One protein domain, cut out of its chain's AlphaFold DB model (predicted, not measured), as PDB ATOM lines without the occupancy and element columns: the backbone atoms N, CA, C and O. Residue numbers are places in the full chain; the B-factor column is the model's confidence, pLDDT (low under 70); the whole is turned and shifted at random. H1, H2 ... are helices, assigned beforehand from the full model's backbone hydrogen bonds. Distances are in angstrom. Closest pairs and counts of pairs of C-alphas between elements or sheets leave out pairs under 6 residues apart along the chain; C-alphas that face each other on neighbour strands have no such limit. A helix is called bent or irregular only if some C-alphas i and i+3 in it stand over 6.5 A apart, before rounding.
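What this domain is: This is residues 366 to 375, 542 to 605 and 617 to 689 of the 733 residues of an uncharacterized protein of Macrostomum lignano (UniProt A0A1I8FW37). Five helices, H3, H4, H6, H7 and H8, form an up-and-down bundle, each running against the one before, with H6 in the middle; H2 reaches out from one end of H3 as an arm with small H1 at its tip. Small H5 packs on H7. The printed part has 147 residues with eight named helices, H1 to H8 along the chain, and no named strand: all helix. It is compact, radius of gyration of the C-alphas 16.7 A, spanning 49 by 37 by 29 A.

How they stand to each other: H1, residues 368 to 371, touches residues 543 to 544 alone of H2, residues 543 to 554; the closest C-alphas, Phe 370 and Gly 544, are 4.8 A apart. H2 and H3, residues 558 to 579, touch only at the corner, closest C-alphas Ala 554 and Gly 561, 4.0 A, at a steep tilt of 47 degrees. H3 touches H6, residues 624 to 642, closest C-alphas Ala 566 and Ser 633, 4.2 A. H6 touches H4, residues 582 to 600, closest C-alphas Trp 596 and Ala 630, 5.4 A. H5, residues 617 to 620, touches H7, residues 661 to 670, closest C-alphas Val 617 and Ala 667, 6.3 A. H7 and H8, residues 674 to 686, form a hairpin, closest C-alphas Ser 668 and Gly 677, 5.1 A. Every O i to N i+4 pair is within hydrogen-bond range in H2, H3, H7 and H8, and 14 of 15 in H4 and in H6; H1 and H5 are too short for one.

Where its parts are: H1 begins at C-alpha 368 (137.491, 114.008, 158.108) and is only just irregular, C-alphas 368 and 371 being 6.9 A apart. H3 measures 31.5 A, H4 27.1 A and H6 26.5 A. H8 ends at C-alpha 686 (114.977, 81.416, 148.964).

The domain as a whole: Cuts leave gaps of 8.7 A between C-alphas 375 and 542 and 14.5 A between 605 and 617. The H6 to H7 link is long. Mean pLDDT of the printed part is 70.2; 52 residues are under 70, among them 640 to 660.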
ATOM      1  N   SER A 366     131.143 115.845 155.420       77.25
ATOM      2  CA  SER A 366     131.323 116.091 156.854       77.25
ATOM      3  C   SER A 366     132.370 115.174 157.497       77.25
ATOM      4  O   SER A 366     132.766 115.410 158.637       77.25
ATOM      5  N   THR A 367     132.809 114.120 156.800       82.44
ATOM      6  CA  THR A 367     133.805 113.177 157.327       82.44
ATOM      7  C   THR A 367     135.225 113.739 157.184       82.44
ATOM      8  O   THR A 367     135.538 114.374 156.173       82.44
ATOM      9  N   PRO A 368     136.117 113.506 158.165       82.75
ATOM     10  CA  PRO A 368     137.491 114.008 158.108       82.75
ATOM     11  C   PRO A 368     138.298 113.399 156.946       82.75
ATOM     12  O   PRO A 368     139.184 114.062 156.406       82.75
ATOM     13  N   ASP A 369     137.954 112.183 156.511       84.44
ATOM     14  CA  ASP A 369     138.628 111.473 155.417       84.44
ATOM     15  C   ASP A 369     138.274 112.005 154.021       84.44
ATOM     16  O   ASP A 369     138.960 111.697 153.050       84.44
ATOM     17  N   PHE A 370     137.273 112.884 153.895       84.50
ATOM     18  CA  PHE A 370     136.839 113.412 152.598       84.50
ATOM     19  C   PHE A 370     137.964 114.105 151.812       84.50
ATOM     20  O   PHE A 370     137.984 114.073 150.583       84.50
ATOM     21  N   ARG A 371     138.919 114.731 152.509       85.56
ATOM     22  CA  ARG A 371     140.085 115.385 151.887       85.56
ATOM     23  C   ARG A 371     141.326 114.499 151.820       85.56
ATOM     24  O   ARG A 371     142.348 114.935 151.298       85.56
ATOM     25  N   ARG A 372     141.269 113.278 152.353       88.25
ATOM     26  CA  ARG A 372     142.398 112.351 152.314       88.25
ATOM     27  C   ARG A 372     142.604 111.862 150.873       88.25
ATOM     28  O   ARG A 372     141.616 111.612 150.173       88.25
ATOM     29  N   PRO A 373     143.853 111.735 150.390       86.25
ATOM     30  CA  PRO A 373     144.106 111.062 149.124       86.25
ATOM     31  C   PRO A 373     143.686 109.591 149.219       86.25
ATOM     32  O   PRO A 373     143.774 108.969 150.275       86.25
ATOM     33  N   MET A 374     143.229 109.025 148.105       82.88
ATOM     34  CA  MET A 374     142.859 107.612 148.012       82.88
ATOM     35  C   MET A 374     144.035 106.689 148.352       82.88
ATOM     36  O   MET A 374     143.839 105.645 148.968       82.88
ATOM     37  N   PHE A 375     145.249 107.095 147.978       85.12
ATOM     38  CA  PHE A 375     146.478 106.376 148.273       85.12
ATOM     39  C   PHE A 375     147.428 107.265 149.066       85.12
ATOM     40  O   PHE A 375     147.694 108.407 148.692       85.12
ATOM     41  N   GLU A 542     142.043 112.990 145.756       87.88
ATOM     42  CA  GLU A 542     141.239 113.154 146.971       87.88
ATOM     43  C   GLU A 542     139.959 112.308 146.900       87.88
ATOM     44  O   GLU A 542     139.262 112.303 145.879       87.88
ATOM     45  N   GLN A 543     139.602 111.640 148.000       86.75
ATOM     46  CA  GLN A 543     138.378 110.834 148.078       86.75
ATOM     47  C   GLN A 543     137.127 111.666 147.743       86.75
ATOM     48  O   GLN A 543     136.262 111.232 146.979       86.75
ATOM     49  N   GLY A 544     137.068 112.913 148.212       86.19
ATOM     50  CA  GLY A 544     135.971 113.834 147.934       86.19
ATOM     51  C   GLY A 544     135.826 114.224 146.462       86.19
ATOM     52  O   GLY A 544     134.709 114.434 145.978       86.19
ATOM     53  N   ALA A 545     136.924 114.248 145.700       86.88
ATOM     54  CA  ALA A 545     136.865 114.494 144.261       86.88
ATOM     55  C   ALA A 545     136.134 113.356 143.529       86.88
ATOM     56  O   ALA A 545     135.388 113.607 142.586       86.88
ATOM     57  N   LEU A 546     136.285 112.110 143.989       87.62
ATOM     58  CA  LEU A 546     135.569 110.967 143.425       87.62
ATOM     59  C   LEU A 546     134.098 110.978 143.830       87.62
ATOM     60  O   LEU A 546     133.231 110.920 142.959       87.62
ATOM     61  N   VAL A 547     133.809 111.153 145.121       87.94
ATOM     62  CA  VAL A 547     132.438 111.204 145.655       87.94
ATOM     63  C   VAL A 547     131.601 112.264 144.930       87.94
ATOM     64  O   VAL A 547     130.502 111.981 144.450       87.94
ATOM     65  N   THR A 548     132.149 113.467 144.746       85.81
ATOM     66  CA  THR A 548     131.454 114.559 144.042       85.81
ATOM     67  C   THR A 548     131.241 114.279 142.554       85.81
ATOM     68  O   THR A 548     130.245 114.747 141.992       85.81
ATOM     69  N   THR A 549     132.133 113.530 141.895       88.38
ATOM     70  CA  THR A 549     131.952 113.115 140.492       88.38
ATOM     71  C   THR A 549     130.922 111.999 140.333       88.38
ATOM     72  O   THR A 549     130.090 112.095 139.435       88.38
ATOM     73  N   LEU A 550     130.902 111.007 141.228       87.88
ATOM     74  CA  LEU A 550     129.906 109.929 141.221       87.88
ATOM     75  C   LEU A 550     128.503 110.481 141.488       87.88
ATOM     76  O   LEU A 550     127.574 110.197 140.735       87.88
ATOM     77  N   ALA A 551     128.369 111.367 142.480       85.12
ATOM     78  CA  ALA A 551     127.117 112.071 142.746       85.12
ATOM     79  C   ALA A 551     126.670 112.930 141.544       85.12
ATOM     80  O   ALA A 551     125.482 113.009 141.247       85.12
ATOM     81  N   ALA A 552     127.608 113.548 140.810       83.38
ATOM     82  CA  ALA A 552     127.305 114.279 139.572       83.38
ATOM     83  C   ALA A 552     126.705 113.388 138.493       83.38
ATOM     84  O   ALA A 552     125.777 113.791 137.794       83.38
ATOM     85  N   LEU A 553     127.331 112.224 138.317       85.94
ATOM     86  CA  LEU A 553     127.020 111.291 137.255       85.94
ATOM     87  C   LEU A 553     125.653 110.669 137.509       85.94
ATOM     88  O   LEU A 553     124.831 110.665 136.602       85.94
ATOM     89  N   ALA A 554     125.367 110.282 138.754       82.94
ATOM     90  CA  ALA A 554     124.061 109.772 139.163       82.94
ATOM     91  C   ALA A 554     122.921 110.750 138.848       82.94
ATOM     92  O   ALA A 554     121.873 110.344 138.362       82.94
ATOM     93  N   GLN A 555     123.131 112.055 139.040       78.81
ATOM     94  CA  GLN A 555     122.113 113.069 138.732       78.81
ATOM     95  C   GLN A 555     121.865 113.277 137.230       78.81
ATOM     96  O   GLN A 555     120.861 113.887 136.862       78.81
ATOM     97  N   LYS A 556     122.793 112.850 136.363       79.69
ATOM     98  CA  LYS A 556     122.698 113.015 134.904       79.69
ATOM     99  C   LYS A 556     122.299 111.725 134.193       79.69
ATOM    100  O   LYS A 556     121.559 111.789 133.217       79.69
ATOM    101  N   ASP A 557     122.782 110.586 134.674       82.81
ATOM    102  CA  ASP A 557     122.536 109.264 134.113       82.81
ATOM    103  C   ASP A 557     121.664 108.432 135.063       82.81
ATOM    104  O   ASP A 557     122.068 108.052 136.165       82.81
ATOM    105  N   ARG A 558     120.454 108.125 134.589       74.00
ATOM    106  CA  ARG A 558     119.442 107.365 135.331       74.00
ATOM    107  C   ARG A 558     119.867 105.916 135.578       74.00
ATOM    108  O   ARG A 558     119.551 105.373 136.634       74.00
ATOM    109  N   MET A 559     120.588 105.296 134.642       78.38
ATOM    110  CA  MET A 559     121.048 103.911 134.784       78.38
ATOM    111  C   MET A 559     122.159 103.815 135.822       78.38
ATOM    112  O   MET A 559     122.112 102.964 136.710       78.38
ATOM    113  N   PHE A 560     123.120 104.737 135.755       83.31
ATOM    114  CA  PHE A 560     124.172 104.822 136.759       83.31
ATOM    115  C   PHE A 560     123.601 105.121 138.154       83.31
ATOM    116  O   PHE A 560     123.986 104.474 139.124       83.31
ATOM    117  N   GLY A 561     122.643 106.050 138.258       78.88
ATOM    118  CA  GLY A 561     121.975 106.369 139.524       78.88
ATOM    119  C   GLY A 561     121.267 105.166 140.159       78.88
ATOM    120  O   GLY A 561     121.381 104.959 141.366       78.88
ATOM    121  N   ARG A 562     120.602 104.331 139.347       79.00
ATOM    122  CA  ARG A 562     119.988 103.065 139.780       79.00
ATOM    123  C   ARG A 562     121.019 102.086 140.355       79.00
ATOM    124  O   ARG A 562     120.826 101.582 141.459       79.00
ATOM    125  N   LEU A 563     122.119 101.850 139.637       82.94
ATOM    126  CA  LEU A 563     123.177 100.939 140.090       82.94
ATOM    127  C   LEU A 563     123.843 101.439 141.374       82.94
ATOM    128  O   LEU A 563     124.049 100.666 142.304       82.94
ATOM    129  N   LEU A 564     124.134 102.741 141.447       85.88
ATOM    130  CA  LEU A 564     124.716 103.363 142.632       85.88
ATOM    131  C   LEU A 564     123.800 103.207 143.853       85.88
ATOM    132  O   LEU A 564     124.275 102.899 144.941       85.88
ATOM    133  N   CYS A 565     122.492 103.389 143.673       82.44
ATOM    134  CA  CYS A 565     121.504 103.226 144.734       82.44
ATOM    135  C   CYS A 565     121.469 101.783 145.276       82.44
ATOM    136  O   CYS A 565     121.526 101.584 146.492       82.44
ATOM    137  N   ALA A 566     121.450 100.785 144.386       81.94
ATOM    138  CA  ALA A 566     121.503  99.371 144.763       81.94
ATOM    139  C   ALA A 566     122.805  99.019 145.505       81.94
ATOM    140  O   ALA A 566     122.760  98.433 146.587       81.94
ATOM    141  N   GLN A 567     123.957  99.451 144.978       86.75
ATOM    142  CA  GLN A 567     125.268  99.224 145.597       86.75
ATOM    143  C   GLN A 567     125.397  99.892 146.970       86.75
ATOM    144  O   GLN A 567     125.924  99.284 147.899       86.75
ATOM    145  N   LEU A 568     124.866 101.108 147.143       86.62
ATOM    146  CA  LEU A 568     124.834 101.762 148.452       86.62
ATOM    147  C   LEU A 568     124.003 100.950 149.450       86.62
ATOM    148  O   LEU A 568     124.485 100.691 150.550       86.62
ATOM    149  N   SER A 569     122.805 100.492 149.063       81.94
ATOM    150  CA  SER A 569     121.976  99.661 149.946       81.94
ATOM    151  C   SER A 569     122.655  98.350 150.338       81.94
ATOM    152  O   SER A 569     122.610  97.978 151.506       81.94
ATOM    153  N   GLN A 570     123.352  97.706 149.399       83.12
ATOM    154  CA  GLN A 570     124.107  96.484 149.657       83.12
ATOM    155  C   GLN A 570     125.254  96.738 150.635       83.12
ATOM    156  O   GLN A 570     125.345  96.077 151.662       83.12
ATOM    157  N   SER A 571     126.067  97.765 150.367       85.44
ATOM    158  CA  SER A 571     127.226  98.104 151.200       85.44
ATOM    159  C   SER A 571     126.850  98.466 152.641       85.44
ATOM    160  O   SER A 571     127.620  98.206 153.563       85.44
ATOM    161  N   MET A 572     125.657  99.033 152.859       83.69
ATOM    162  CA  MET A 572     125.144  99.300 154.205       83.69
ATOM    163  C   MET A 572     124.797  98.010 154.946       83.69
ATOM    164  O   MET A 572     125.080  97.921 156.137       83.69
ATOM    165  N   VAL A 573     124.215  97.021 154.257       80.56
ATOM    166  CA  VAL A 573     123.934  95.691 154.821       80.56
ATOM    167  C   VAL A 573     125.226  94.940 155.114       80.56
ATOM    168  O   VAL A 573     125.372  94.434 156.221       80.56
ATOM    169  N   ASP A 574     126.195  94.968 154.199       82.69
ATOM    170  CA  ASP A 574     127.510  94.350 154.406       82.69
ATOM    171  C   ASP A 574     128.243  94.978 155.604       82.69
ATOM    172  O   ASP A 574     128.795  94.276 156.454       82.69
ATOM    173  N   TRP A 575     128.209  96.311 155.723       85.06
ATOM    174  CA  TRP A 575     128.766  97.008 156.880       85.06
ATOM    175  C   TRP A 575     128.042  96.628 158.175       85.06
ATOM    176  O   TRP A 575     128.700  96.304 159.164       85.06
ATOM    177  N   ALA A 576     126.708  96.615 158.177       79.12
ATOM    178  CA  ALA A 576     125.931  96.226 159.349       79.12
ATOM    179  C   ALA A 576     126.217  94.783 159.770       79.12
ATOM    180  O   ALA A 576     126.390  94.535 160.956       79.12
ATOM    181  N   ALA A 577     126.355  93.857 158.819       77.12
ATOM    182  CA  ALA A 577     126.736  92.475 159.096       77.12
ATOM    183  C   ALA A 577     128.111  92.368 159.780       77.12
ATOM    184  O   ALA A 577     128.340  91.447 160.557       77.12
ATOM    185  N   SER A 578     129.018  93.320 159.526       80.50
ATOM    186  CA  SER A 578     130.333  93.374 160.177       80.50
ATOM    187  C   SER A 578     130.350  94.090 161.536       80.50
ATOM    188  O   SER A 578     131.273  93.873 162.321       80.50
ATOM    189  N   ALA A 579     129.373  94.963 161.809       78.31
ATOM    190  CA  ALA A 579     129.429  95.933 162.908       78.31
ATOM    191  C   ALA A 579     128.300  95.804 163.947       78.31
ATOM    192  O   ALA A 579     128.455  96.296 165.065       78.31
ATOM    193  N   LEU A 580     127.171  95.188 163.592       80.75
ATOM    194  CA  LEU A 580     125.946  95.115 164.395       80.75
ATOM    195  C   LEU A 580     125.580  93.663 164.738       80.75
ATOM    196  O   LEU A 580     126.155  92.716 164.203       80.75
ATOM    197  N   SER A 581     124.632  93.491 165.664       79.50
ATOM    198  CA  SER A 581     124.119  92.170 166.038       79.50
ATOM    199  C   SER A 581     123.247  91.562 164.932       79.50
ATOM    200  O   SER A 581     122.692  92.280 164.100       79.50
ATOM    201  N   GLU A 582     123.091  90.235 164.933       72.75
ATOM    202  CA  GLU A 582     122.267  89.521 163.944       72.75
ATOM    203  C   GLU A 582     120.808  90.022 163.919       72.75
ATOM    204  O   GLU A 582     120.229  90.181 162.841       72.75
ATOM    205  N   ASP A 583     120.247  90.354 165.087       72.25
ATOM    206  CA  ASP A 583     118.891  90.897 165.232       72.25
ATOM    207  C   ASP A 583     118.764  92.314 164.643       72.25
ATOM    208  O   ASP A 583     117.779  92.634 163.972       72.25
ATOM    209  N   ASP A 584     119.780  93.161 164.829       76.94
ATOM    210  CA  ASP A 584     119.801  94.522 164.278       76.94
ATOM    211  C   ASP A 584     119.957  94.510 162.750       76.94
ATOM    212  O   ASP A 584     119.328  95.301 162.038       76.94
ATOM    213  N   VAL A 585     120.764  93.583 162.220       74.00
ATOM    214  CA  VAL A 585     120.925  93.363 160.774       74.00
ATOM    215  C   VAL A 585     119.613  92.870 160.167       74.00
ATOM    216  O   VAL A 585     119.198  93.362 159.110       74.00
ATOM    217  N   ALA A 586     118.925  91.953 160.853       70.19
ATOM    218  CA  ALA A 586     117.602  91.486 160.469       70.19
ATOM    219  C   ALA A 586     116.613  92.655 160.389       70.19
ATOM    220  O   ALA A 586     115.986  92.856 159.347       70.19
ATOM    221  N   ASP A 587     116.520  93.463 161.450       74.00
ATOM    222  CA  ASP A 587     115.703  94.680 161.538       74.00
ATOM    223  C   ASP A 587     115.977  95.664 160.406       74.00
ATOM    224  O   ASP A 587     115.045  96.200 159.791       74.00
ATOM    225  N   MET A 588     117.253  95.872 160.100       76.06
ATOM    226  CA  MET A 588     117.693  96.747 159.028       76.06
ATOM    227  C   MET A 588     117.226  96.236 157.659       76.06
ATOM    228  O   MET A 588     116.635  96.996 156.882       76.06
ATOM    229  N   CYS A 589     117.398  94.941 157.388       74.56
ATOM    230  CA  CYS A 589     116.901  94.305 156.171       74.56
ATOM    231  C   CYS A 589     115.374  94.414 156.063       74.56
ATOM    232  O   CYS A 589     114.869  94.712 154.978       74.56
ATOM    233  N   ARG A 590     114.624  94.284 157.175       71.81
ATOM    234  CA  ARG A 590     113.155  94.459 157.144       71.81
ATOM    235  C   ARG A 590     112.739  95.859 156.775       71.81
ATOM    236  O   ARG A 590     111.839  96.033 155.960       71.81
ATOM    237  N   ARG A 591     113.385  96.859 157.368       74.12
ATOM    238  CA  ARG A 591     113.087  98.263 157.082       74.12
ATOM    239  C   ARG A 591     113.421  98.606 155.631       74.12
ATOM    240  O   ARG A 591     112.660  99.347 155.014       74.12
ATOM    241  N   LEU A 592     114.500  98.043 155.070       75.88
ATOM    242  CA  LEU A 592     114.899  98.296 153.678       75.88
ATOM    243  C   LEU A 592     113.918  97.633 152.725       75.88
ATOM    244  O   LEU A 592     113.431  98.285 151.808       75.88
ATOM    245  N   ALA A 593     113.594  96.362 152.967       72.12
ATOM    246  CA  ALA A 593     112.638  95.627 152.157       72.12
ATOM    247  C   ALA A 593     111.254  96.289 152.194       72.12
ATOM    248  O   ALA A 593     110.667  96.520 151.142       72.12
ATOM    249  N   ALA A 594     110.763  96.684 153.373       70.94
ATOM    250  CA  ALA A 594     109.493  97.396 153.508       70.94
ATOM    251  C   ALA A 594     109.501  98.756 152.786       70.94
ATOM    252  O   ALA A 594     108.521  99.104 152.129       70.94
ATOM    253  N   ALA A 595     110.605  99.510 152.863       70.38
ATOM    254  CA  ALA A 595     110.747 100.769 152.137       70.38
ATOM    255  C   ALA A 595     110.734 100.550 150.617       70.38
ATOM    256  O   ALA A 595     110.010 101.255 149.921       70.38
ATOM    257  N   TRP A 596     111.474  99.552 150.118       72.88
ATOM    258  CA  TRP A 596     111.542  99.207 148.694       72.88
ATOM    259  C   TRP A 596     110.232  98.616 148.144       72.88
ATOM    260  O   TRP A 596     109.869  98.866 146.998       72.88
ATOM    261  N   LEU A 597     109.478  97.887 148.967       69.06
ATOM    262  CA  LEU A 597     108.147  97.383 148.620       69.06
ATOM    263  C   LEU A 597     107.094  98.492 148.602       69.06
ATOM    264  O   LEU A 597     106.241  98.485 147.721       69.06
ATOM    265  N   GLY A 598     107.184  99.478 149.501       62.31
ATOM    266  CA  GLY A 598     106.342 100.679 149.452       62.31
ATOM    267  C   GLY A 598     106.524 101.498 148.166       62.31
ATOM    268  O   GLY A 598     105.610 102.194 147.745       62.31
ATOM    269  N   VAL A 599     107.672 101.365 147.493       65.12
ATOM    270  CA  VAL A 599     107.921 101.954 146.160       65.12
ATOM    271  C   VAL A 599     107.146 101.238 145.066       65.12
ATOM    272  O   VAL A 599     106.665 101.860 144.125       65.12
ATOM    273  N   LEU A 600     107.057  99.912 145.176       62.09
ATOM    274  CA  LEU A 600     106.392  99.046 144.205       62.09
ATOM    275  C   LEU A 600     104.869  99.008 144.419       62.09
ATOM    276  O   LEU A 600     104.128  98.697 143.487       62.09
ATOM    277  N   ILE A 601     104.407  99.315 145.633       57.22
ATOM    278  CA  ILE A 601     103.006  99.276 146.052       57.22
ATOM    279  C   ILE A 601     102.614 100.673 146.552       57.22
ATOM    280  O   ILE A 601     102.807 100.958 147.735       57.22
ATOM    281  N   PRO A 602     102.028 101.551 145.717       50.94
ATOM    282  CA  PRO A 602     101.383 102.748 146.238       50.94
ATOM    283  C   PRO A 602     100.210 102.289 147.111       50.94
ATOM    284  O   PRO A 602      99.205 101.777 146.616       50.94
ATOM    285  N   THR A 603     100.354 102.378 148.432       37.59
ATOM    286  CA  THR A 603      99.295 101.982 149.360       37.59
ATOM    287  C   THR A 603      98.146 102.982 149.260       37.59
ATOM    288  O   THR A 603      98.154 104.005 149.939       37.59
ATOM    289  N   SER A 604      97.128 102.690 148.449       33.12
ATOM    290  CA  SER A 604      95.799 103.250 148.689       33.12
ATOM    291  C   SER A 604      95.288 102.668 150.016       33.12
ATOM    292  O   SER A 604      95.267 101.434 150.152       33.12
ATOM    293  N   PRO A 605      94.891 103.480 151.007       31.22
ATOM    294  CA  PRO A 605      94.260 102.954 152.203       31.22
ATOM    295  C   PRO A 605      92.916 102.327 151.809       31.22
ATOM    296  O   PRO A 605      92.128 102.920 151.083       31.22
ATOM    297  N   VAL A 617      98.745  99.436 139.991       41.66
ATOM    298  CA  VAL A 617     100.121  99.141 139.547       41.66
ATOM    299  C   VAL A 617     100.349  99.561 138.085       41.66
ATOM    300  O   VAL A 617     101.438 100.003 137.741       41.66
ATOM    301  N   THR A 618      99.323  99.481 137.228       38.78
ATOM    302  CA  THR A 618      99.445  99.781 135.786       38.78
ATOM    303  C   THR A 618      99.321 101.258 135.406       38.78
ATOM    304  O   THR A 618      99.688 101.621 134.293       38.78
ATOM    305  N   ALA A 619      98.778 102.114 136.280       38.56
ATOM    306  CA  ALA A 619      98.566 103.531 135.960       38.56
ATOM    307  C   ALA A 619      99.585 104.462 136.637       38.56
ATOM    308  O   ALA A 619      99.964 105.473 136.050       38.56
ATOM    309  N   ALA A 620     100.060 104.113 137.840       42.16
ATOM    310  CA  ALA A 620     100.847 105.012 138.686       42.16
ATOM    311  C   ALA A 620     102.375 104.776 138.662       42.16
ATOM    312  O   ALA A 620     103.097 105.549 139.278       42.16
ATOM    313  N   ALA A 621     102.895 103.747 137.978       49.69
ATOM    314  CA  ALA A 621     104.323 103.395 138.030       49.69
ATOM    315  C   ALA A 621     104.888 102.909 136.679       49.69
ATOM    316  O   ALA A 621     105.481 101.840 136.586       49.69
ATOM    317  N   ASN A 622     104.733 103.693 135.611       50.88
ATOM    318  CA  ASN A 622     105.251 103.329 134.280       50.88
ATOM    319  C   ASN A 622     106.751 103.628 134.074       50.88
ATOM    320  O   ASN A 622     107.235 103.539 132.948       50.88
ATOM    321  N   ASP A 623     107.504 103.966 135.129       60.28
ATOM    322  CA  ASP A 623     108.932 104.275 135.026       60.28
ATOM    323  C   ASP A 623     109.814 103.031 135.284       60.28
ATOM    324  O   ASP A 623     110.071 102.668 136.442       60.28
ATOM    325  N   PRO A 624     110.377 102.393 134.234       67.38
ATOM    326  CA  PRO A 624     111.151 101.155 134.376       67.38
ATOM    327  C   PRO A 624     112.455 101.326 135.171       67.38
ATOM    328  O   PRO A 624     112.980 100.365 135.733       67.38
ATOM    329  N   ALA A 625     112.987 102.550 135.255       67.94
ATOM    330  CA  ALA A 625     114.199 102.855 136.012       67.94
ATOM    331  C   ALA A 625     113.985 102.778 137.535       67.94
ATOM    332  O   ALA A 625     114.839 102.237 138.235       67.94
ATOM    333  N   LEU A 626     112.850 103.271 138.045       70.69
ATOM    334  CA  LEU A 626     112.524 103.211 139.475       70.69
ATOM    335  C   LEU A 626     112.170 101.785 139.893       70.69
ATOM    336  O   LEU A 626     112.727 101.291 140.872       70.69
ATOM    337  N   ILE A 627     111.320 101.102 139.120       72.38
ATOM    338  CA  ILE A 627     110.968  99.700 139.386       72.38
ATOM    339  C   ILE A 627     112.228  98.836 139.353       72.38
ATOM    340  O   ILE A 627     112.479  98.063 140.273       72.38
ATOM    341  N   GLY A 628     113.078  99.023 138.344       72.94
ATOM    342  CA  GLY A 628     114.354  98.335 138.270       72.94
ATOM    343  C   GLY A 628     115.287  98.635 139.448       72.94
ATOM    344  O   GLY A 628     115.951  97.730 139.935       72.94
ATOM    345  N   CYS A 629     115.325  99.877 139.942       75.81
ATOM    346  CA  CYS A 629     116.121 100.246 141.115       75.81
ATOM    347  C   CYS A 629     115.628  99.571 142.392       75.81
ATOM    348  O   CYS A 629     116.442  99.078 143.174       75.81
ATOM    349  N   ALA A 630     114.311  99.526 142.597       75.12
ATOM    350  CA  ALA A 630     113.721  98.842 143.736       75.12
ATOM    351  C   ALA A 630     114.022  97.343 143.694       75.12
ATOM    352  O   ALA A 630     114.476  96.780 144.689       75.12
ATOM    353  N   LEU A 631     113.850  96.712 142.532       76.62
ATOM    354  CA  LEU A 631     114.119  95.287 142.384       76.62
ATOM    355  C   LEU A 631     115.612  94.951 142.523       76.62
ATOM    356  O   LEU A 631     115.938  93.996 143.222       76.62
ATOM    357  N   ASP A 632     116.520  95.737 141.933       78.88
ATOM    358  CA  ASP A 632     117.969  95.533 142.098       78.88
ATOM    359  C   ASP A 632     118.388  95.687 143.560       78.88
ATOM    360  O   ASP A 632     119.173  94.889 144.062       78.88
ATOM    361  N   SER A 633     117.854  96.695 144.258       78.06
ATOM    362  CA  SER A 633     118.169  96.930 145.670       78.06
ATOM    363  C   SER A 633     117.639  95.793 146.547       78.06
ATOM    364  O   SER A 633     118.347  95.324 147.433       78.06
ATOM    365  N   LEU A 634     116.432  95.286 146.262       76.19
ATOM    366  CA  LEU A 634     115.889  94.096 146.921       76.19
ATOM    367  C   LEU A 634     116.760  92.860 146.664       76.19
ATOM    368  O   LEU A 634     117.062  92.148 147.613       76.19
ATOM    369  N   CYS A 635     117.217  92.630 145.428       75.94
ATOM    370  CA  CYS A 635     118.117  91.519 145.085       75.94
ATOM    371  C   CYS A 635     119.514  91.657 145.709       75.94
ATOM    372  O   CYS A 635     120.168  90.656 146.008       75.94
ATOM    373  N   ALA A 636     119.997  92.884 145.892       74.50
ATOM    374  CA  ALA A 636     121.305  93.145 146.475       74.50
ATOM    375  C   ALA A 636     121.289  92.934 147.998       74.50
ATOM    376  O   ALA A 636     122.155  92.243 148.533       74.50
ATOM    377  N   VAL A 637     120.252  93.439 148.676       73.25
ATOM    378  CA  VAL A 637     119.989  93.193 150.106       73.25
ATOM    379  C   VAL A 637     119.745  91.693 150.336       73.25
ATOM    380  O   VAL A 637     120.470  91.068 151.107       73.25
ATOM    381  N   ALA A 638     118.831  91.123 149.540       70.81
ATOM    382  CA  ALA A 638     118.883  89.798 148.919       70.81
ATOM    383  C   ALA A 638     120.104  88.898 149.210       70.81
ATOM    384  O   ALA A 638     120.144  87.973 150.024       70.81
ATOM    385  N   SER A 639     121.125  89.194 148.416       71.94
ATOM    386  CA  SER A 639     122.346  88.416 148.282       71.94
ATOM    387  C   SER A 639     123.271  88.590 149.486       71.94
ATOM    388  O   SER A 639     123.876  87.617 149.929       71.94
ATOM    389  N   SER A 640     123.339  89.802 150.048       68.19
ATOM    390  CA  SER A 640     124.158  90.113 151.228       68.19
ATOM    391  C   SER A 640     123.719  89.313 152.462       68.19
ATOM    392  O   SER A 640     124.554  88.724 153.146       68.19
ATOM    393  N   ALA A 641     122.408  89.169 152.692       61.81
ATOM    394  CA  ALA A 641     121.908  88.389 153.828       61.81
ATOM    395  C   ALA A 641     122.062  86.860 153.661       61.81
ATOM    396  O   ALA A 641     121.964  86.130 154.642       61.81
ATOM    397  N   CYS A 642     122.272  86.356 152.437       57.31
ATOM    398  CA  CYS A 642     122.293  84.916 152.130       57.31
ATOM    399  C   CYS A 642     123.684  84.312 151.861       57.31
ATOM    400  O   CYS A 642     123.783  83.084 151.779       57.31
ATOM    401  N   GLY A 643     124.727  85.133 151.680       53.62
ATOM    402  CA  GLY A 643     126.070  84.683 151.287       53.62
ATOM    403  C   GLY A 643     126.782  83.787 152.313       53.62
ATOM    404  O   GLY A 643     126.457  83.806 153.495       53.62
ATOM    405  N   ASP A 644     127.800  83.041 151.861       45.00
ATOM    406  CA  ASP A 644     128.550  82.004 152.613       45.00
ATOM    407  C   ASP A 644     129.307  82.489 153.875       45.00
ATOM    408  O   ASP A 644     129.877  81.683 154.609       45.00
ATOM    409  N   GLY A 645     129.301  83.795 154.156       47.16
ATOM    410  CA  GLY A 645     129.786  84.394 155.408       47.16
ATOM    411  C   GLY A 645     128.840  85.445 156.003       47.16
ATOM    412  O   GLY A 645     129.224  86.137 156.942       47.16
ATOM    413  N   GLY A 646     127.635  85.595 155.445       43.94
ATOM    414  CA  GLY A 646     126.576  86.456 155.970       43.94
ATOM    415  C   GLY A 646     125.792  85.733 157.060       43.94
ATOM    416  O   GLY A 646     125.717  84.505 157.060       43.94
ATOM    417  N   VAL A 647     125.234  86.502 157.997       45.19
ATOM    418  CA  VAL A 647     124.392  86.048 159.116       45.19
ATOM    419  C   VAL A 647     123.422  84.957 158.647       45.19
ATOM    420  O   VAL A 647     122.386  85.232 158.046       45.19
ATOM    421  N   GLY A 648     123.764  83.692 158.904       45.47
ATOM    422  CA  GLY A 648     123.044  82.512 158.417       45.47
ATOM    423  C   GLY A 648     121.695  82.268 159.098       45.47
ATOM    424  O   GLY A 648     121.260  81.122 159.170       45.47
ATOM    425  N   VAL A 649     121.059  83.312 159.633       42.56
ATOM    426  CA  VAL A 649     119.993  83.203 160.640       42.56
ATOM    427  C   VAL A 649     118.784  84.091 160.334       42.56
ATOM    428  O   VAL A 649     117.793  84.038 161.056       42.56
ATOM    429  N   VAL A 650     118.774  84.879 159.253       46.09
ATOM    430  CA  VAL A 650     117.627  85.771 159.030       46.09
ATOM    431  C   VAL A 650     116.475  85.052 158.324       46.09
ATOM    432  O   VAL A 650     116.357  85.060 157.101       46.09
ATOM    433  N   ASP A 651     115.598  84.439 159.119       47.09
ATOM    434  CA  ASP A 651     114.297  83.924 158.688       47.09
ATOM    435  C   ASP A 651     113.354  85.121 158.423       47.09
ATOM    436  O   ASP A 651     112.565  85.571 159.256       47.09
ATOM    437  N   ILE A 652     113.509  85.726 157.242       47.34
ATOM    438  CA  ILE A 652     112.804  86.937 156.782       47.34
ATOM    439  C   ILE A 652     111.348  86.633 156.356       47.34
ATOM    440  O   ILE A 652     110.593  87.527 155.965       47.34
ATOM    441  N   GLY A 653     110.882  85.388 156.512       42.34
ATOM    442  CA  GLY A 653     109.540  84.928 156.129       42.34
ATOM    443  C   GLY A 653     108.344  85.746 156.657       42.34
ATOM    444  O   GLY A 653     107.230  85.565 156.170       42.34
ATOM    445  N   ALA A 654     108.550  86.682 157.591       44.59
ATOM    446  CA  ALA A 654     107.529  87.587 158.120       44.59
ATOM    447  C   ALA A 654     107.389  88.954 157.399       44.59
ATOM    448  O   ALA A 654     106.461  89.697 157.720       44.59
ATOM    449  N   ILE A 655     108.279  89.323 156.464       46.81
ATOM    450  CA  ILE A 655     108.348  90.700 155.916       46.81
ATOM    451  C   ILE A 655     107.527  90.874 154.633       46.81
ATOM    452  O   ILE A 655     106.885  91.907 154.458       46.81
ATOM    453  N   ILE A 656     107.535  89.874 153.749       52.66
ATOM    454  CA  ILE A 656     106.817  89.912 152.467       52.66
ATOM    455  C   ILE A 656     105.675  88.922 152.552       52.66
ATOM    456  O   ILE A 656     105.886  87.708 152.646       52.66
ATOM    457  N   ARG A 657     104.442  89.430 152.550       54.88
ATOM    458  CA  ARG A 657     103.291  88.536 152.534       54.88
ATOM    459  C   ARG A 657     103.289  87.808 151.191       54.88
ATOM    460  O   ARG A 657     103.597  88.419 150.171       54.88
ATOM    461  N   PRO A 658     102.838  86.546 151.130       57.12
ATOM    462  CA  PRO A 658     102.625  85.864 149.855       57.12
ATOM    463  C   PRO A 658     101.733  86.647 148.870       57.12
ATOM    464  O   PRO A 658     101.797  86.419 147.664       57.12
ATOM    465  N   SER A 659     100.923  87.592 149.371       58.16
ATOM    466  CA  SER A 659     100.143  88.545 148.571       58.16
ATOM    467  C   SER A 659     100.986  89.536 147.764       58.16
ATOM    468  O   SER A 659     100.526  90.002 146.723       58.16
ATOM    469  N   ASP A 660     102.199  89.849 148.212       61.91
ATOM    470  CA  ASP A 660     103.024  90.931 147.667       61.91
ATOM    471  C   ASP A 660     103.890  90.433 146.493       61.91
ATOM    472  O   ASP A 660     104.244  91.208 145.606       61.91
ATOM    473  N   TYR A 661     104.125  89.116 146.388       70.69
ATOM    474  CA  TYR A 661     104.772  88.484 145.227       70.69
ATOM    475  C   TYR A 661     104.009  88.712 143.922       70.69
ATOM    476  O   TYR A 661     104.614  88.940 142.875       70.69
ATOM    477  N   GLY A 662     102.674  88.707 143.989       67.75
ATOM    478  CA  GLY A 662     101.831  89.023 142.837       67.75
ATOM    479  C   GLY A 662     102.005  90.468 142.361       67.75
ATOM    480  O   GLY A 662     101.918  90.731 141.164       67.75
ATOM    481  N   LEU A 663     102.307  91.392 143.278       67.19
ATOM    482  CA  LEU A 663     102.532  92.805 142.969       67.19
ATOM    483  C   LEU A 663     103.925  93.030 142.373       67.19
ATOM    484  O   LEU A 663     104.042  93.738 141.380       67.19
ATOM    485  N   VAL A 664     104.955  92.358 142.894       70.12
ATOM    486  CA  VAL A 664     106.311  92.359 142.307       70.12
ATOM    487  C   VAL A 664     106.299  91.784 140.882       70.12
ATOM    488  O   VAL A 664     106.890  92.362 139.963       70.12
ATOM    489  N   ALA A 665     105.570  90.687 140.658       71.06
ATOM    490  CA  ALA A 665     105.376  90.110 139.327       71.06
ATOM    491  C   ALA A 665     104.606  91.059 138.384       71.06
ATOM    492  O   ALA A 665     104.976  91.220 137.221       71.06
ATOM    493  N   ALA A 666     103.563  91.731 138.881       68.50
ATOM    494  CA  ALA A 666     102.802  92.703 138.097       68.50
ATOM    495  C   ALA A 666     103.636  93.946 137.739       68.50
ATOM    496  O   ALA A 666     103.632  94.363 136.584       68.50
ATOM    497  N   ALA A 667     104.391  94.498 138.693       67.38
ATOM    498  CA  ALA A 667     105.244  95.668 138.491       67.38
ATOM    499  C   ALA A 667     106.402  95.376 137.523       67.38
ATOM    500  O   ALA A 667     106.668  96.160 136.616       67.38
ATOM    501  N   SER A 668     107.062  94.221 137.661       71.38
ATOM    502  CA  SER A 668     108.132  93.805 136.741       71.38
ATOM    503  C   SER A 668     107.629  93.559 135.314       71.38
ATOM    504  O   SER A 668     108.316  93.912 134.354       71.38
ATOM    505  N   SER A 669     106.415  93.022 135.166       71.94
ATOM    506  CA  SER A 669     105.748  92.866 133.869       71.94
ATOM    507  C   SER A 669     105.373  94.218 133.248       71.94
ATOM    508  O   SER A 669     105.674  94.458 132.078       71.94
ATOM    509  N   ALA A 670     104.803  95.135 134.041       65.88
ATOM    510  CA  ALA A 670     104.454  96.490 133.604       65.88
ATOM    511  C   ALA A 670     105.685  97.311 133.176       65.88
ATOM    512  O   ALA A 670     105.622  98.061 132.208       65.88
ATOM    513  N   ALA A 671     106.826  97.118 133.843       66.69
ATOM    514  CA  ALA A 671     108.093  97.776 133.523       66.69
ATOM    515  C   ALA A 671     108.886  97.125 132.372       66.69
ATOM    516  O   ALA A 671     110.000  97.566 132.091       66.69
ATOM    517  N   HIS A 672     108.379  96.058 131.745       71.94
ATOM    518  CA  HIS A 672     109.121  95.244 130.770       71.94
ATOM    519  C   HIS A 672     110.466  94.688 131.299       71.94
ATOM    520  O   HIS A 672     111.412  94.491 130.535       71.94
ATOM    521  N   LEU A 673     110.557  94.386 132.602       75.12
ATOM    522  CA  LEU A 673     111.740  93.823 133.277       75.12
ATOM    523  C   LEU A 673     111.442  92.447 133.926       75.12
ATOM    524  O   LEU A 673     111.661  92.270 135.127       75.12
ATOM    525  N   PRO A 674     110.952  91.443 133.170       74.50
ATOM    526  CA  PRO A 674     110.483  90.179 133.744       74.50
ATOM    527  C   PRO A 674     111.610  89.313 134.323       74.50
ATOM    528  O   PRO A 674     111.394  88.603 135.299       74.50
ATOM    529  N   THR A 675     112.819  89.378 133.757       80.38
ATOM    530  CA  THR A 675     113.984  88.603 134.222       80.38
ATOM    531  C   THR A 675     114.438  89.043 135.607       80.38
ATOM    532  O   THR A 675     114.686  88.217 136.477       80.38
ATOM    533  N   LEU A 676     114.490  90.354 135.824       77.19
ATOM    534  CA  LEU A 676     114.828  90.948 137.108       77.19
ATOM    535  C   LEU A 676     113.736  90.628 138.144       77.19
ATOM    536  O   LEU A 676     114.041  90.231 139.264       77.19
ATOM    537  N   GLY A 677     112.461  90.732 137.751       74.31
ATOM    538  CA  GLY A 677     111.338  90.321 138.596       74.31
ATOM    539  C   GLY A 677     111.420  88.852 139.017       74.31
ATOM    540  O   GLY A 677     111.223  88.550 140.190       74.31
ATOM    541  N   ALA A 678     111.765  87.950 138.095       78.81
ATOM    542  CA  ALA A 678     111.948  86.530 138.389       78.81
ATOM    543  C   ALA A 678     113.109  86.285 139.367       78.81
ATOM    544  O   ALA A 678     112.913  85.593 140.358       78.81
ATOM    545  N   LEU A 679     114.271  86.912 139.148       78.25
ATOM    546  CA  LEU A 679     115.419  86.817 140.059       78.25
ATOM    547  C   LEU A 679     115.086  87.341 141.459       78.25
ATOM    548  O   LEU A 679     115.418  86.703 142.455       78.25
ATOM    549  N   ALA A 680     114.387  88.476 141.544       73.06
ATOM    550  CA  ALA A 680     113.929  89.016 142.817       73.06
ATOM    551  C   ALA A 680     112.997  88.028 143.526       73.06
ATOM    552  O   ALA A 680     113.178  87.760 144.707       73.06
ATOM    553  N   LEU A 681     112.032  87.444 142.815       75.56
ATOM    554  CA  LEU A 681     111.113  86.458 143.382       75.56
ATOM    555  C   LEU A 681     111.821  85.167 143.812       75.56
ATOM    556  O   LEU A 681     111.494  84.643 144.871       75.56
ATOM    557  N   GLU A 682     112.792  84.672 143.043       75.81
ATOM    558  CA  GLU A 682     113.598  83.501 143.411       75.81
ATOM    559  C   GLU A 682     114.412  83.753 144.682       75.81
ATOM    560  O   GLU A 682     114.400  82.927 145.595       75.81
ATOM    561  N   LEU A 683     115.066  84.913 144.782       69.50
ATOM    562  CA  LEU A 683     115.833  85.305 145.964       69.50
ATOM    563  C   LEU A 683     114.930  85.507 147.185       69.50
ATOM    564  O   LEU A 683     115.241  85.017 148.267       69.50
ATOM    565  N   LEU A 684     113.777  86.156 147.011       67.06
ATOM    566  CA  LEU A 684     112.797  86.338 148.081       67.06
ATOM    567  C   LEU A 684     112.144  85.015 148.514       67.06
ATOM    568  O   LEU A 684     111.811  84.847 149.684       67.06
ATOM    569  N   TYR A 685     111.977  84.061 147.600       67.75
ATOM    570  CA  TYR A 685     111.507  82.720 147.936       67.75
ATOM    571  C   TYR A 685     112.581  81.925 148.689       67.75
ATOM    572  O   TYR A 685     112.286  81.294 149.703       67.75
ATOM    573  N   ALA A 686     113.843  82.008 148.256       62.59
ATOM    574  CA  ALA A 686     114.977  81.416 148.964       62.59
ATOM    575  C   ALA A 686     115.128  81.986 150.389       62.59
ATOM    576  O   ALA A 686     115.464  81.245 151.313       62.59
ATOM    577  N   TRP A 687     114.791  83.265 150.584       58.75
ATOM    578  CA  TRP A 687     114.724  83.938 151.887       58.75
ATOM    579  C   TRP A 687     113.657  83.385 152.841       58.75
ATOM    580  O   TRP A 687     113.791  83.548 154.050       58.75
ATOM    581  N   GLN A 688     112.611  82.724 152.336       57.06
ATOM    582  CA  GLN A 688     111.614  82.034 153.169       57.06
ATOM    583  C   GLN A 688     112.030  80.599 153.537       57.06
ATOM    584  O   GLN A 688     111.361  79.946 154.333       57.06
ATOM    585  N   GLY A 689     113.079  80.070 152.899       44.19
ATOM    586  CA  GLY A 689     113.345  78.634 152.822       44.19
ATOM    587  C   GLY A 689     114.374  78.069 153.802       44.19
ATOM    588  O   GLY A 689     114.718  76.896 153.657       44.19
TER     589      GLY A 689